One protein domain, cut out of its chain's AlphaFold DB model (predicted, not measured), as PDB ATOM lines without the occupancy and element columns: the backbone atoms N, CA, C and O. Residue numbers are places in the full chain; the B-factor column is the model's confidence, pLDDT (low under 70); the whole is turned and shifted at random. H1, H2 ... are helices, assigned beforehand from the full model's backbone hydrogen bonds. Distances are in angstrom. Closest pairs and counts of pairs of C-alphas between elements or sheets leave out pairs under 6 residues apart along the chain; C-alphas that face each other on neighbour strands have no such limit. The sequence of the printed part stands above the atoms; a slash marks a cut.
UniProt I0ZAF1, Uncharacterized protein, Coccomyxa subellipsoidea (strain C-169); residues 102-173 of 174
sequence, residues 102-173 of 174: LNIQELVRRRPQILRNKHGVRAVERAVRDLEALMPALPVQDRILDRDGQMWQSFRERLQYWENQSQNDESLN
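This is residues 102 to 173 of the 174 residues of an uncharacterized protein of Coccomyxa subellipsoidea (strain C-169) (UniProt I0ZAF1). Two long helices, H3 and H5, pack on each other and cross as a slanted X. The short helices H1 and H2 make an arc to one side of this pair, H4 packs on residues 128 to 132 of H3, and residues 168 to 173, of which 168 to 171 belong to H5, stick out. The printed part has 72 residues with five named helices, in the order H1 to H5, no named strand, and the class all helix. It is compact, with a radius of gyration of the C-alphas of 12.3 A and spans of 38 by 25 by 15 A.

H1 is residues 104 to 110, beginning at C-alpha 104 at (249.035, 204.032, 207.036), and H2 is residues 112 to 115. H3, residues 120 to 134, is 21.1 A long. H4 is residues 140 to 143. H5, residues 150 to 171, is 32.3 A long and ends at C-alpha 171 at (225.168, 202.741, 191.267).

H3 and H5 touch, closest at the C-alphas of Ala 123 and Trp 162, 4.9 A apart. They run opposite ways at a steep tilt of 52 degrees. H3 touches H4 with residues 128 to 132 alone; the closest C-alphas, of Glu 132 and Val 140, are 6.0 A apart. H2 is close to but not clearly touching H3, with the C-alphas of Ile 114 and Gly 120 closest at 4.8 A. H1 and H2 are close but not clearly touching, closest at the C-alphas of Val 108 and Ile 114, 6.8 A apart. H1 and H5 are apart. In H1, H3 and H5 every O i to N i+4 pair is within hydrogen-bond range; H2 and H4 are too short for such a pair.

The farthest C-alphas, of Asp 148 and Asn 173, are 40.1 A apart. The printed part has no cut and no long link. Residues 133 to 138 also stand free. Residues 147 and 173 have pLDDT under 70.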
ATOM      1  N   LEU A 102     253.191 206.431 202.526       94.50
ATOM      2  CA  LEU A 102     252.258 207.013 203.479       94.50
ATOM      3  C   LEU A 102     252.282 206.249 204.814       94.50
ATOM      4  O   LEU A 102     252.308 205.012 204.856       94.50
ATOM      5  N   ASN A 103     252.235 206.990 205.924       93.94
ATOM      6  CA  ASN A 103     252.056 206.408 207.251       93.94
ATOM      7  C   ASN A 103     250.605 205.912 207.413       93.94
ATOM      8  O   ASN A 103     249.712 206.651 207.828       93.94
ATOM      9  N   ILE A 104     250.370 204.647 207.052       95.06
ATOM     10  CA  ILE A 104     249.035 204.032 207.036       95.06
ATOM     11  C   ILE A 104     248.397 203.991 208.427       95.06
ATOM     12  O   ILE A 104     247.191 204.193 208.539       95.06
ATOM     13  N   GLN A 105     249.182 203.790 209.486       93.69
ATOM     14  CA  GLN A 105     248.656 203.768 210.853       93.69
ATOM     15  C   GLN A 105     248.070 205.127 211.233       93.69
ATOM     16  O   GLN A 105     246.937 205.214 211.699       93.69
ATOM     17  N   GLU A 106     248.801 206.204 210.948       93.31
ATOM     18  CA  GLU A 106     248.330 207.564 211.201       93.31
ATOM     19  C   GLU A 106     247.150 207.942 210.288       93.31
ATOM     20  O   GLU A 106     246.205 208.592 210.741       93.31
ATOM     21  N   LEU A 107     247.143 207.491 209.025       94.88
ATOM     22  CA  LEU A 107     245.994 207.653 208.125       94.88
ATOM     23  C   LEU A 107     244.730 207.020 208.721       94.88
ATOM     24  O   LEU A 107     243.687 207.670 208.804       94.88
ATOM     25  N   VAL A 108     244.830 205.758 209.131       95.25
ATOM     26  CA  VAL A 108     243.724 204.990 209.704       95.25
ATOM     27  C   VAL A 108     243.281 205.597 211.033       95.25
ATOM     28  O   VAL A 108     242.081 205.724 211.264       95.25
ATOM     29  N   ARG A 109     244.214 206.078 211.862       93.62
ATOM     30  CA  ARG A 109     243.886 206.807 213.093       93.62
ATOM     31  C   ARG A 109     243.064 208.064 212.807       93.62
ATOM     32  O   ARG A 109     242.040 208.302 213.446       93.62
ATOM     33  N   ARG A 110     243.467 208.864 211.813       92.44
ATOM     34  CA  ARG A 110     242.752 210.099 211.440       92.44
ATOM     35  C   ARG A 110     241.422 209.838 210.734       92.44
ATOM     36  O   ARG A 110     240.516 210.673 210.858       92.44
ATOM     37  N   ARG A 111     241.294 208.736 209.991       94.12
ATOM     38  CA  ARG A 111     240.119 208.412 209.165       94.12
ATOM     39  C   ARG A 111     239.782 206.909 209.212       94.12
ATOM     40  O   ARG A 111     239.911 206.224 208.197       94.12
ATOM     41  N   PRO A 112     239.307 206.391 210.356       95.06
ATOM     42  CA  PRO A 112     239.102 204.954 210.562       95.06
ATOM     43  C   PRO A 112     238.059 204.332 209.618       95.06
ATOM     44  O   PRO A 112     238.184 203.170 209.233       95.06
ATOM     45  N   GLN A 113     237.086 205.117 209.140       94.19
ATOM     46  CA  GLN A 113     236.067 204.671 208.182       94.19
ATOM     47  C   GLN A 113     236.640 204.131 206.859       94.19
ATOM     48  O   GLN A 113     235.968 203.376 206.152       94.19
ATOM     49  N   ILE A 114     237.893 204.467 206.535       95.12
ATOM     50  CA  ILE A 114     238.582 203.988 205.333       95.12
ATOM     51  C   ILE A 114     238.717 202.464 205.304       95.12
ATOM     52  O   ILE A 114     238.676 201.854 204.236       95.12
ATOM     53  N   LEU A 115     238.807 201.842 206.484       95.00
ATOM     54  CA  LEU A 115     238.878 200.395 206.633       95.00
ATOM     55  C   LEU A 115     237.540 199.724 206.333       95.00
ATOM     56  O   LEU A 115     237.529 198.592 205.881       95.00
ATOM     57  N   ARG A 116     236.401 200.392 206.520       92.12
ATOM     58  CA  ARG A 116     235.083 199.797 206.226       92.12
ATOM     59  C   ARG A 116     234.538 200.161 204.857       92.12
ATOM     60  O   ARG A 116     233.571 199.546 204.392       92.12
ATOM     61  N   ASN A 117     235.100 201.182 204.223       91.31
ATOM     62  CA  ASN A 117     234.708 201.584 202.886       91.31
ATOM     63  C   ASN A 117     235.300 200.605 201.863       91.31
ATOM     64  O   ASN A 117     236.515 200.440 201.776       91.31
ATOM     65  N   LYS A 118     234.452 199.947 201.066       89.75
ATOM     66  CA  LYS A 118     234.889 199.053 199.975       89.75
ATOM     67  C   LYS A 118     235.730 199.773 198.913       89.75
ATOM     68  O   LYS A 118     236.581 199.153 198.283       89.75
ATOM     69  N   HIS A 119     235.537 201.084 198.775       93.88
ATOM     70  CA  HIS A 119     236.264 201.935 197.833       93.88
ATOM     71  C   HIS A 119     237.415 202.706 198.481       93.88
ATOM     72  O   HIS A 119     238.147 203.393 197.775       93.88
ATOM     73  N   GLY A 120     237.612 202.579 199.799       93.44
ATOM     74  CA  GLY A 120     238.578 203.382 200.555       93.44
ATOM     75  C   GLY A 120     240.003 203.266 200.014       93.44
ATOM     76  O   GLY A 120     240.657 204.278 199.792       93.44
ATOM     77  N   VAL A 121     240.460 202.046 199.706       95.50
ATOM     78  CA  VAL A 121     241.808 201.805 199.150       95.50
ATOM     79  C   VAL A 121     241.999 202.509 197.807       95.50
ATOM     80  O   VAL A 121     242.962 203.252 197.630       95.50
ATOM     81  N   ARG A 122     241.060 202.318 196.870       94.81
ATOM     82  CA  ARG A 122     241.120 202.954 195.545       94.81
ATOM     83  C   ARG A 122     241.052 204.475 195.648       94.81
ATOM     84  O   ARG A 122     241.748 205.170 194.916       94.81
ATOM     85  N   ALA A 123     240.245 204.995 196.569       95.81
ATOM     86  CA  ALA A 123     240.137 206.427 196.794       95.81
ATOM     87  C   ALA A 123     241.442 207.024 197.355       95.81
ATOM     88  O   ALA A 123     241.827 208.114 196.937       95.81
ATOM     89  N   VAL A 124     242.165 206.305 198.226       96.75
ATOM     90  CA  VAL A 124     243.513 206.707 198.678       96.75
ATOM     91  C   VAL A 124     244.491 206.737 197.521       96.75
ATOM     92  O   VAL A 124     245.160 207.748 197.341       96.75
ATOM     93  N   GLU A 125     244.560 205.659 196.739       96.50
ATOM     94  CA  GLU A 125     245.474 205.560 195.599       96.50
ATOM     95  C   GLU A 125     245.295 206.750 194.646       96.50
ATOM     96  O   GLU A 125     246.258 207.434 194.299       96.50
ATOM     97  N   ARG A 126     244.043 207.041 194.272       96.50
ATOM     98  CA  ARG A 126     243.718 208.164 193.385       96.50
ATOM     99  C   ARG A 126     244.014 209.514 194.033       96.50
ATOM    100  O   ARG A 126     244.610 210.367 193.389       96.50
ATOM    101  N   ALA A 127     243.670 209.704 195.307       96.00
ATOM    102  CA  ALA A 127     243.951 210.953 196.012       96.00
ATOM    103  C   ALA A 127     245.458 211.239 196.128       96.00
ATOM    104  O   ALA A 127     245.870 212.387 195.968       96.00
ATOM    105  N   VAL A 128     246.277 210.211 196.380       95.00
ATOM    106  CA  VAL A 128     247.744 210.331 196.376       95.00
ATOM    107  C   VAL A 128     248.241 210.690 194.979       95.00
ATOM    108  O   VAL A 128     248.961 211.677 194.838       95.00
ATOM    109  N   ARG A 129     247.805 209.954 193.950       95.50
ATOM    110  CA  ARG A 129     248.210 210.187 192.556       95.50
ATOM    111  C   ARG A 129     247.876 211.603 192.084       95.50
ATOM    112  O   ARG A 129     248.712 212.250 191.459       95.50
ATOM    113  N   ASP A 130     246.689 212.105 192.413       95.25
ATOM    114  CA  ASP A 130     246.275 213.468 192.068       95.25
ATOM    115  C   ASP A 130     247.162 214.524 192.732       95.25
ATOM    116  O   ASP A 130     247.513 215.528 192.114       95.25
ATOM    117  N   LEU A 131     247.526 214.326 194.002       93.06
ATOM    118  CA  LEU A 131     248.412 215.254 194.702       93.06
ATOM    119  C   LEU A 131     249.837 215.213 194.148       93.06
ATOM    120  O   LEU A 131     250.443 216.269 193.992       93.06
ATOM    121  N   GLU A 132     250.357 214.027 193.829       93.75
ATOM    122  CA  GLU A 132     251.668 213.863 193.189       93.75
ATOM    123  C   GLU A 132     251.706 214.536 191.812       93.75
ATOM    124  O   GLU A 132     252.680 215.212 191.489       93.75
ATOM    125  N   ALA A 133     250.624 214.439 191.032       94.00
ATOM    126  CA  ALA A 133     250.510 215.115 189.742       94.00
ATOM    127  C   ALA A 133     250.487 216.649 189.873       94.00
ATOM    128  O   ALA A 133     251.057 217.354 189.041       94.00
ATOM    129  N   LEU A 134     249.846 217.176 190.920       91.88
ATOM    130  CA  LEU A 134     249.774 218.618 191.176       91.88
ATOM    131  C   LEU A 134     251.050 219.183 191.810       91.88
ATOM    132  O   LEU A 134     251.311 220.380 191.698       91.88
ATOM    133  N   MET A 135     251.831 218.344 192.491       89.62
ATOM    134  CA  MET A 135     253.032 218.739 193.227       89.62
ATOM    135  C   MET A 135     254.209 217.791 192.930       89.62
ATOM    136  O   MET A 135     254.738 217.166 193.851       89.62
ATOM    137  N   PRO A 136     254.677 217.706 191.670       86.12
ATOM    138  CA  PRO A 136     255.643 216.688 191.238       86.12
ATOM    139  C   PRO A 136     257.030 216.818 191.886       86.12
ATOM    140  O   PRO A 136     257.804 215.865 191.894       86.12
ATOM    141  N   ALA A 137     257.358 217.990 192.440       85.94
ATOM    142  CA  ALA A 137     258.628 218.247 193.120       85.94
ATOM    143  C   ALA A 137     258.588 217.968 194.635       85.94
ATOM    144  O   ALA A 137     259.605 218.140 195.310       85.94
ATOM    145  N   LEU A 138     257.434 217.582 195.195       85.06
ATOM    146  CA  LEU A 138     257.282 217.333 196.628       85.06
ATOM    147  C   LEU A 138     257.175 215.833 196.925       85.06
ATOM    148  O   LEU A 138     256.477 215.114 196.211       85.06
ATOM    149  N   PRO A 139     257.783 215.350 198.024       87.69
ATOM    150  CA  PRO A 139     257.547 213.999 198.520       87.69
ATOM    151  C   PRO A 139     256.160 213.932 199.182       87.69
ATOM    152  O   PRO A 139     256.030 213.939 200.403       87.69
ATOM    153  N   VAL A 140     255.102 213.939 198.365       89.75
ATOM    154  CA  VAL A 140     253.704 214.084 198.800       89.75
ATOM    155  C   VAL A 140     253.338 213.074 199.885       89.75
ATOM    156  O   VAL A 140     252.857 213.462 200.946       89.75
ATOM    157  N   GLN A 141     253.601 211.787 199.659       90.25
ATOM    158  CA  GLN A 141     253.219 210.729 200.599       90.25
ATOM    159  C   GLN A 141     253.872 210.863 201.978       90.25
ATOM    160  O   GLN A 141     253.232 210.534 202.977       90.25
ATOM    161  N   ASP A 142     255.095 211.390 202.037       89.75
ATOM    162  CA  ASP A 142     255.815 211.612 203.293       89.75
ATOM    163  C   ASP A 142     255.247 212.813 204.064       89.75
ATOM    164  O   ASP A 142     255.384 212.884 205.281       89.75
ATOM    165  N   ARG A 143     254.569 213.732 203.363       88.94
ATOM    166  CA  ARG A 143     254.117 215.023 203.898       88.94
ATOM    167  C   ARG A 143     252.608 215.149 204.111       88.94
ATOM    168  O   ARG A 143     252.165 216.059 204.809       88.94
ATOM    169  N   ILE A 144     251.790 214.247 203.551       88.19
ATOM    170  CA  ILE A 144     250.314 214.299 203.671       88.19
ATOM    171  C   ILE A 144     249.869 214.390 205.134       88.19
ATOM    172  O   ILE A 144     248.881 215.057 205.440       88.19
ATOM    173  N   LEU A 145     250.574 213.706 206.034       87.50
ATOM    174  CA  LEU A 145     250.197 213.578 207.441       87.50
ATOM    175  C   LEU A 145     250.984 214.518 208.367       87.50
ATOM    176  O   LEU A 145     250.825 214.427 209.588       87.50
ATOM    177  N   ASP A 146     251.759 215.451 207.803       88.25
ATOM    178  CA  ASP A 146     252.500 216.467 208.552       88.25
ATOM    179  C   ASP A 146     251.575 217.307 209.449       88.25
ATOM    180  O   ASP A 146     250.365 217.450 209.217       88.25
ATOM    181  N   ARG A 147     252.161 217.882 210.507       67.94
ATOM    182  CA  ARG A 147     251.436 218.656 211.530       67.94
ATOM    183  C   ARG A 147     250.804 219.941 210.992       67.94
ATOM    184  O   ARG A 147     249.785 220.365 211.528       67.94
ATOM    185  N   ASP A 148     251.354 220.507 209.921       70.38
ATOM    186  CA  ASP A 148     250.956 221.813 209.370       70.38
ATOM    187  C   ASP A 148     249.565 221.792 208.706       70.38
ATOM    188  O   ASP A 148     249.002 222.830 208.361       70.38
ATOM    189  N   GLY A 149     248.976 220.602 208.537       77.88
ATOM    190  CA  GLY A 149     247.555 220.404 208.258       77.88
ATOM    191  C   GLY A 149     247.098 220.720 206.833       77.88
ATOM    192  O   GLY A 149     246.162 220.080 206.368       77.88
ATOM    193  N   GLN A 150     247.741 221.634 206.101       86.75
ATOM    194  CA  GLN A 150     247.297 222.022 204.751       86.75
ATOM    195  C   GLN A 150     247.306 220.846 203.764       86.75
ATOM    196  O   GLN A 150     246.306 220.605 203.088       86.75
ATOM    197  N   MET A 151     248.386 220.057 203.728       88.69
ATOM    198  CA  MET A 151     248.462 218.895 202.831       88.69
ATOM    199  C   MET A 151     247.450 217.811 203.218       88.69
ATOM    200  O   MET A 151     246.817 217.212 202.348       88.69
ATOM    201  N   TRP A 152     247.225 217.631 204.521       91.44
ATOM    202  CA  TRP A 152     246.173 216.757 205.031       91.44
ATOM    203  C   TRP A 152     244.784 217.204 204.564       91.44
ATOM    204  O   TRP A 152     243.985 216.361 204.161       91.44
ATOM    205  N   GLN A 153     244.490 218.509 204.567       90.88
ATOM    206  CA  GLN A 153     243.208 219.020 204.074       90.88
ATOM    207  C   GLN A 153     243.019 218.726 202.584       90.88
ATOM    208  O   GLN A 153     242.014 218.124 202.206       90.88
ATOM    209  N   SER A 154     244.013 219.053 201.754       92.31
ATOM    210  CA  SER A 154     243.961 218.793 200.310       92.31
ATOM    211  C   SER A 154     243.841 217.305 199.974       92.31
ATOM    212  O   SER A 154     243.143 216.938 199.023       92.31
ATOM    213  N   PHE A 155     244.496 216.442 200.753       93.44
ATOM    214  CA  PHE A 155     244.345 214.993 200.654       93.44
ATOM    215  C   PHE A 155     242.943 214.544 201.061       93.44
ATOM    216  O   PHE A 155     242.304 213.787 200.336       93.44
ATOM    217  N   ARG A 156     242.430 215.034 202.193       93.19
ATOM    218  CA  ARG A 156     241.105 214.681 202.716       93.19
ATOM    219  C   ARG A 156     239.987 215.041 201.739       93.19
ATOM    220  O   ARG A 156     239.056 214.249 201.591       93.19
ATOM    221  N   GLU A 157     240.078 216.202 201.097       93.75
ATOM    222  CA  GLU A 157     239.132 216.667 200.076       93.75
ATOM    223  C   GLU A 157     239.127 215.754 198.848       93.75
ATOM    224  O   GLU A 157     238.068 215.285 198.433       93.75
ATOM    225  N   ARG A 158     240.309 215.421 198.313       94.19
ATOM    226  CA  ARG A 158     240.442 214.485 197.182       94.19
ATOM    227  C   ARG A 158     239.967 213.087 197.537       94.19
ATOM    228  O   ARG A 158     239.264 212.459 196.753       94.19
ATOM    229  N   LEU A 159     240.299 212.618 198.736       94.00
ATOM    230  CA  LEU A 159     239.833 211.333 199.235       94.00
ATOM    231  C   LEU A 159     238.301 211.298 199.288       94.00
ATOM    232  O   LEU A 159     237.703 210.355 198.784       94.00
ATOM    233  N   GLN A 160     237.662 212.346 199.817       93.62
ATOM    234  CA  GLN A 160     236.201 212.443 199.838       93.62
ATOM    235  C   GLN A 160     235.602 212.454 198.427       93.62
ATOM    236  O   GLN A 160     234.612 211.769 198.175       93.62
ATOM    237  N   TYR A 161     236.200 213.218 197.511       94.50
ATOM    238  CA  TYR A 161     235.769 213.265 196.118       94.50
ATOM    239  C   TYR A 161     235.782 211.867 195.486       94.50
ATOM    240  O   TYR A 161     234.765 211.430 194.947       94.50
ATOM    241  N   TRP A 162     236.888 211.129 195.614       93.31
ATOM    242  CA  TRP A 162     237.009 209.795 195.026       93.31
ATOM    243  C   TRP A 162     236.140 208.740 195.703       93.31
ATOM    244  O   TRP A 162     235.655 207.838 195.020       93.31
ATOM    245  N   GLU A 163     235.901 208.847 197.010       92.00
ATOM    246  CA  GLU A 163     234.938 207.982 197.695       92.00
ATOM    247  C   GLU A 163     233.523 208.177 197.134       92.00
ATOM    248  O   GLU A 163     232.851 207.188 196.845       92.00
ATOM    249  N   ASN A 164     233.105 209.427 196.907       91.81
ATOM    250  CA  ASN A 164     231.791 209.743 196.344       91.81
ATOM    251  C   ASN A 164     231.676 209.301 194.874       91.81
ATOM    252  O   ASN A 164     230.674 208.704 194.487       91.81
ATOM    253  N   GLN A 165     232.707 209.542 194.057       91.44
ATOM    254  CA  GLN A 165     232.715 209.115 192.650       91.44
ATOM    255  C   GLN A 165     232.639 207.591 192.517       91.44
ATOM    256  O   GLN A 165     231.827 207.080 191.756       91.44
ATOM    257  N   SER A 166     233.414 206.855 193.320       88.81
ATOM    258  CA  SER A 166     233.411 205.384 193.268       88.81
ATOM    259  C   SER A 166     232.059 204.780 193.667       88.81
ATOM    260  O   SER A 166     231.711 203.693 193.214       88.81
ATOM    261  N   GLN A 167     231.296 205.466 194.526       86.31
ATOM    262  CA  GLN A 167     229.930 205.067 194.868       86.31
ATOM    263  C   GLN A 167     228.968 205.311 193.701       86.31
ATOM    264  O   GLN A 167     228.191 204.420 193.369       86.31
ATOM    265  N   ASN A 168     229.061 206.475 193.050       85.50
ATOM    266  CA  ASN A 168     228.227 206.807 191.894       85.50
ATOM    267  C   ASN A 168     228.464 205.848 190.720       85.50
ATOM    268  O   ASN A 168     227.501 205.361 190.131       85.50
ATOM    269  N   ASP A 169     229.727 205.533 190.419       85.12
ATOM    270  CA  ASP A 169     230.095 204.605 189.342       85.12
ATOM    271  C   ASP A 169     229.484 203.214 189.557       85.12
ATOM    272  O   ASP A 169     229.080 202.541 188.614       85.12
ATOM    273  N   GLU A 170     229.389 202.759 190.805       83.69
ATOM    274  CA  GLU A 170     228.799 201.462 191.126       83.69
ATOM    275  C   GLU A 170     227.271 201.474 191.027       83.69
ATOM    276  O   GLU A 170     226.688 200.499 190.563       83.69
ATOM    277  N   SER A 171     226.621 202.578 191.406       79.12
ATOM    278  CA  SER A 171     225.168 202.741 191.267       79.12
ATOM    279  C   SER A 171     224.690 202.802 189.815       79.12
ATOM    280  O   SER A 171     223.530 202.513 189.564       79.12
ATOM    281  N   LEU A 172     225.560 203.171 188.870       74.19
ATOM    282  CA  LEU A 172     225.246 203.216 187.436       74.19
ATOM    283  C   LEU A 172     225.444 201.869 186.720       74.19
ATOM    284  O   LEU A 172     225.016 201.721 185.579       74.19
ATOM    285  N   ASN A 173     226.104 200.906 187.368       64.31
ATOM    286  CA  ASN A 173     226.374 199.572 186.823       64.31
ATOM    287  C   ASN A 173     225.420 198.488 187.372       64.31
ATOM    288  O   ASN A 173     225.655 197.299 187.144       64.31
TER     289      ASN A 173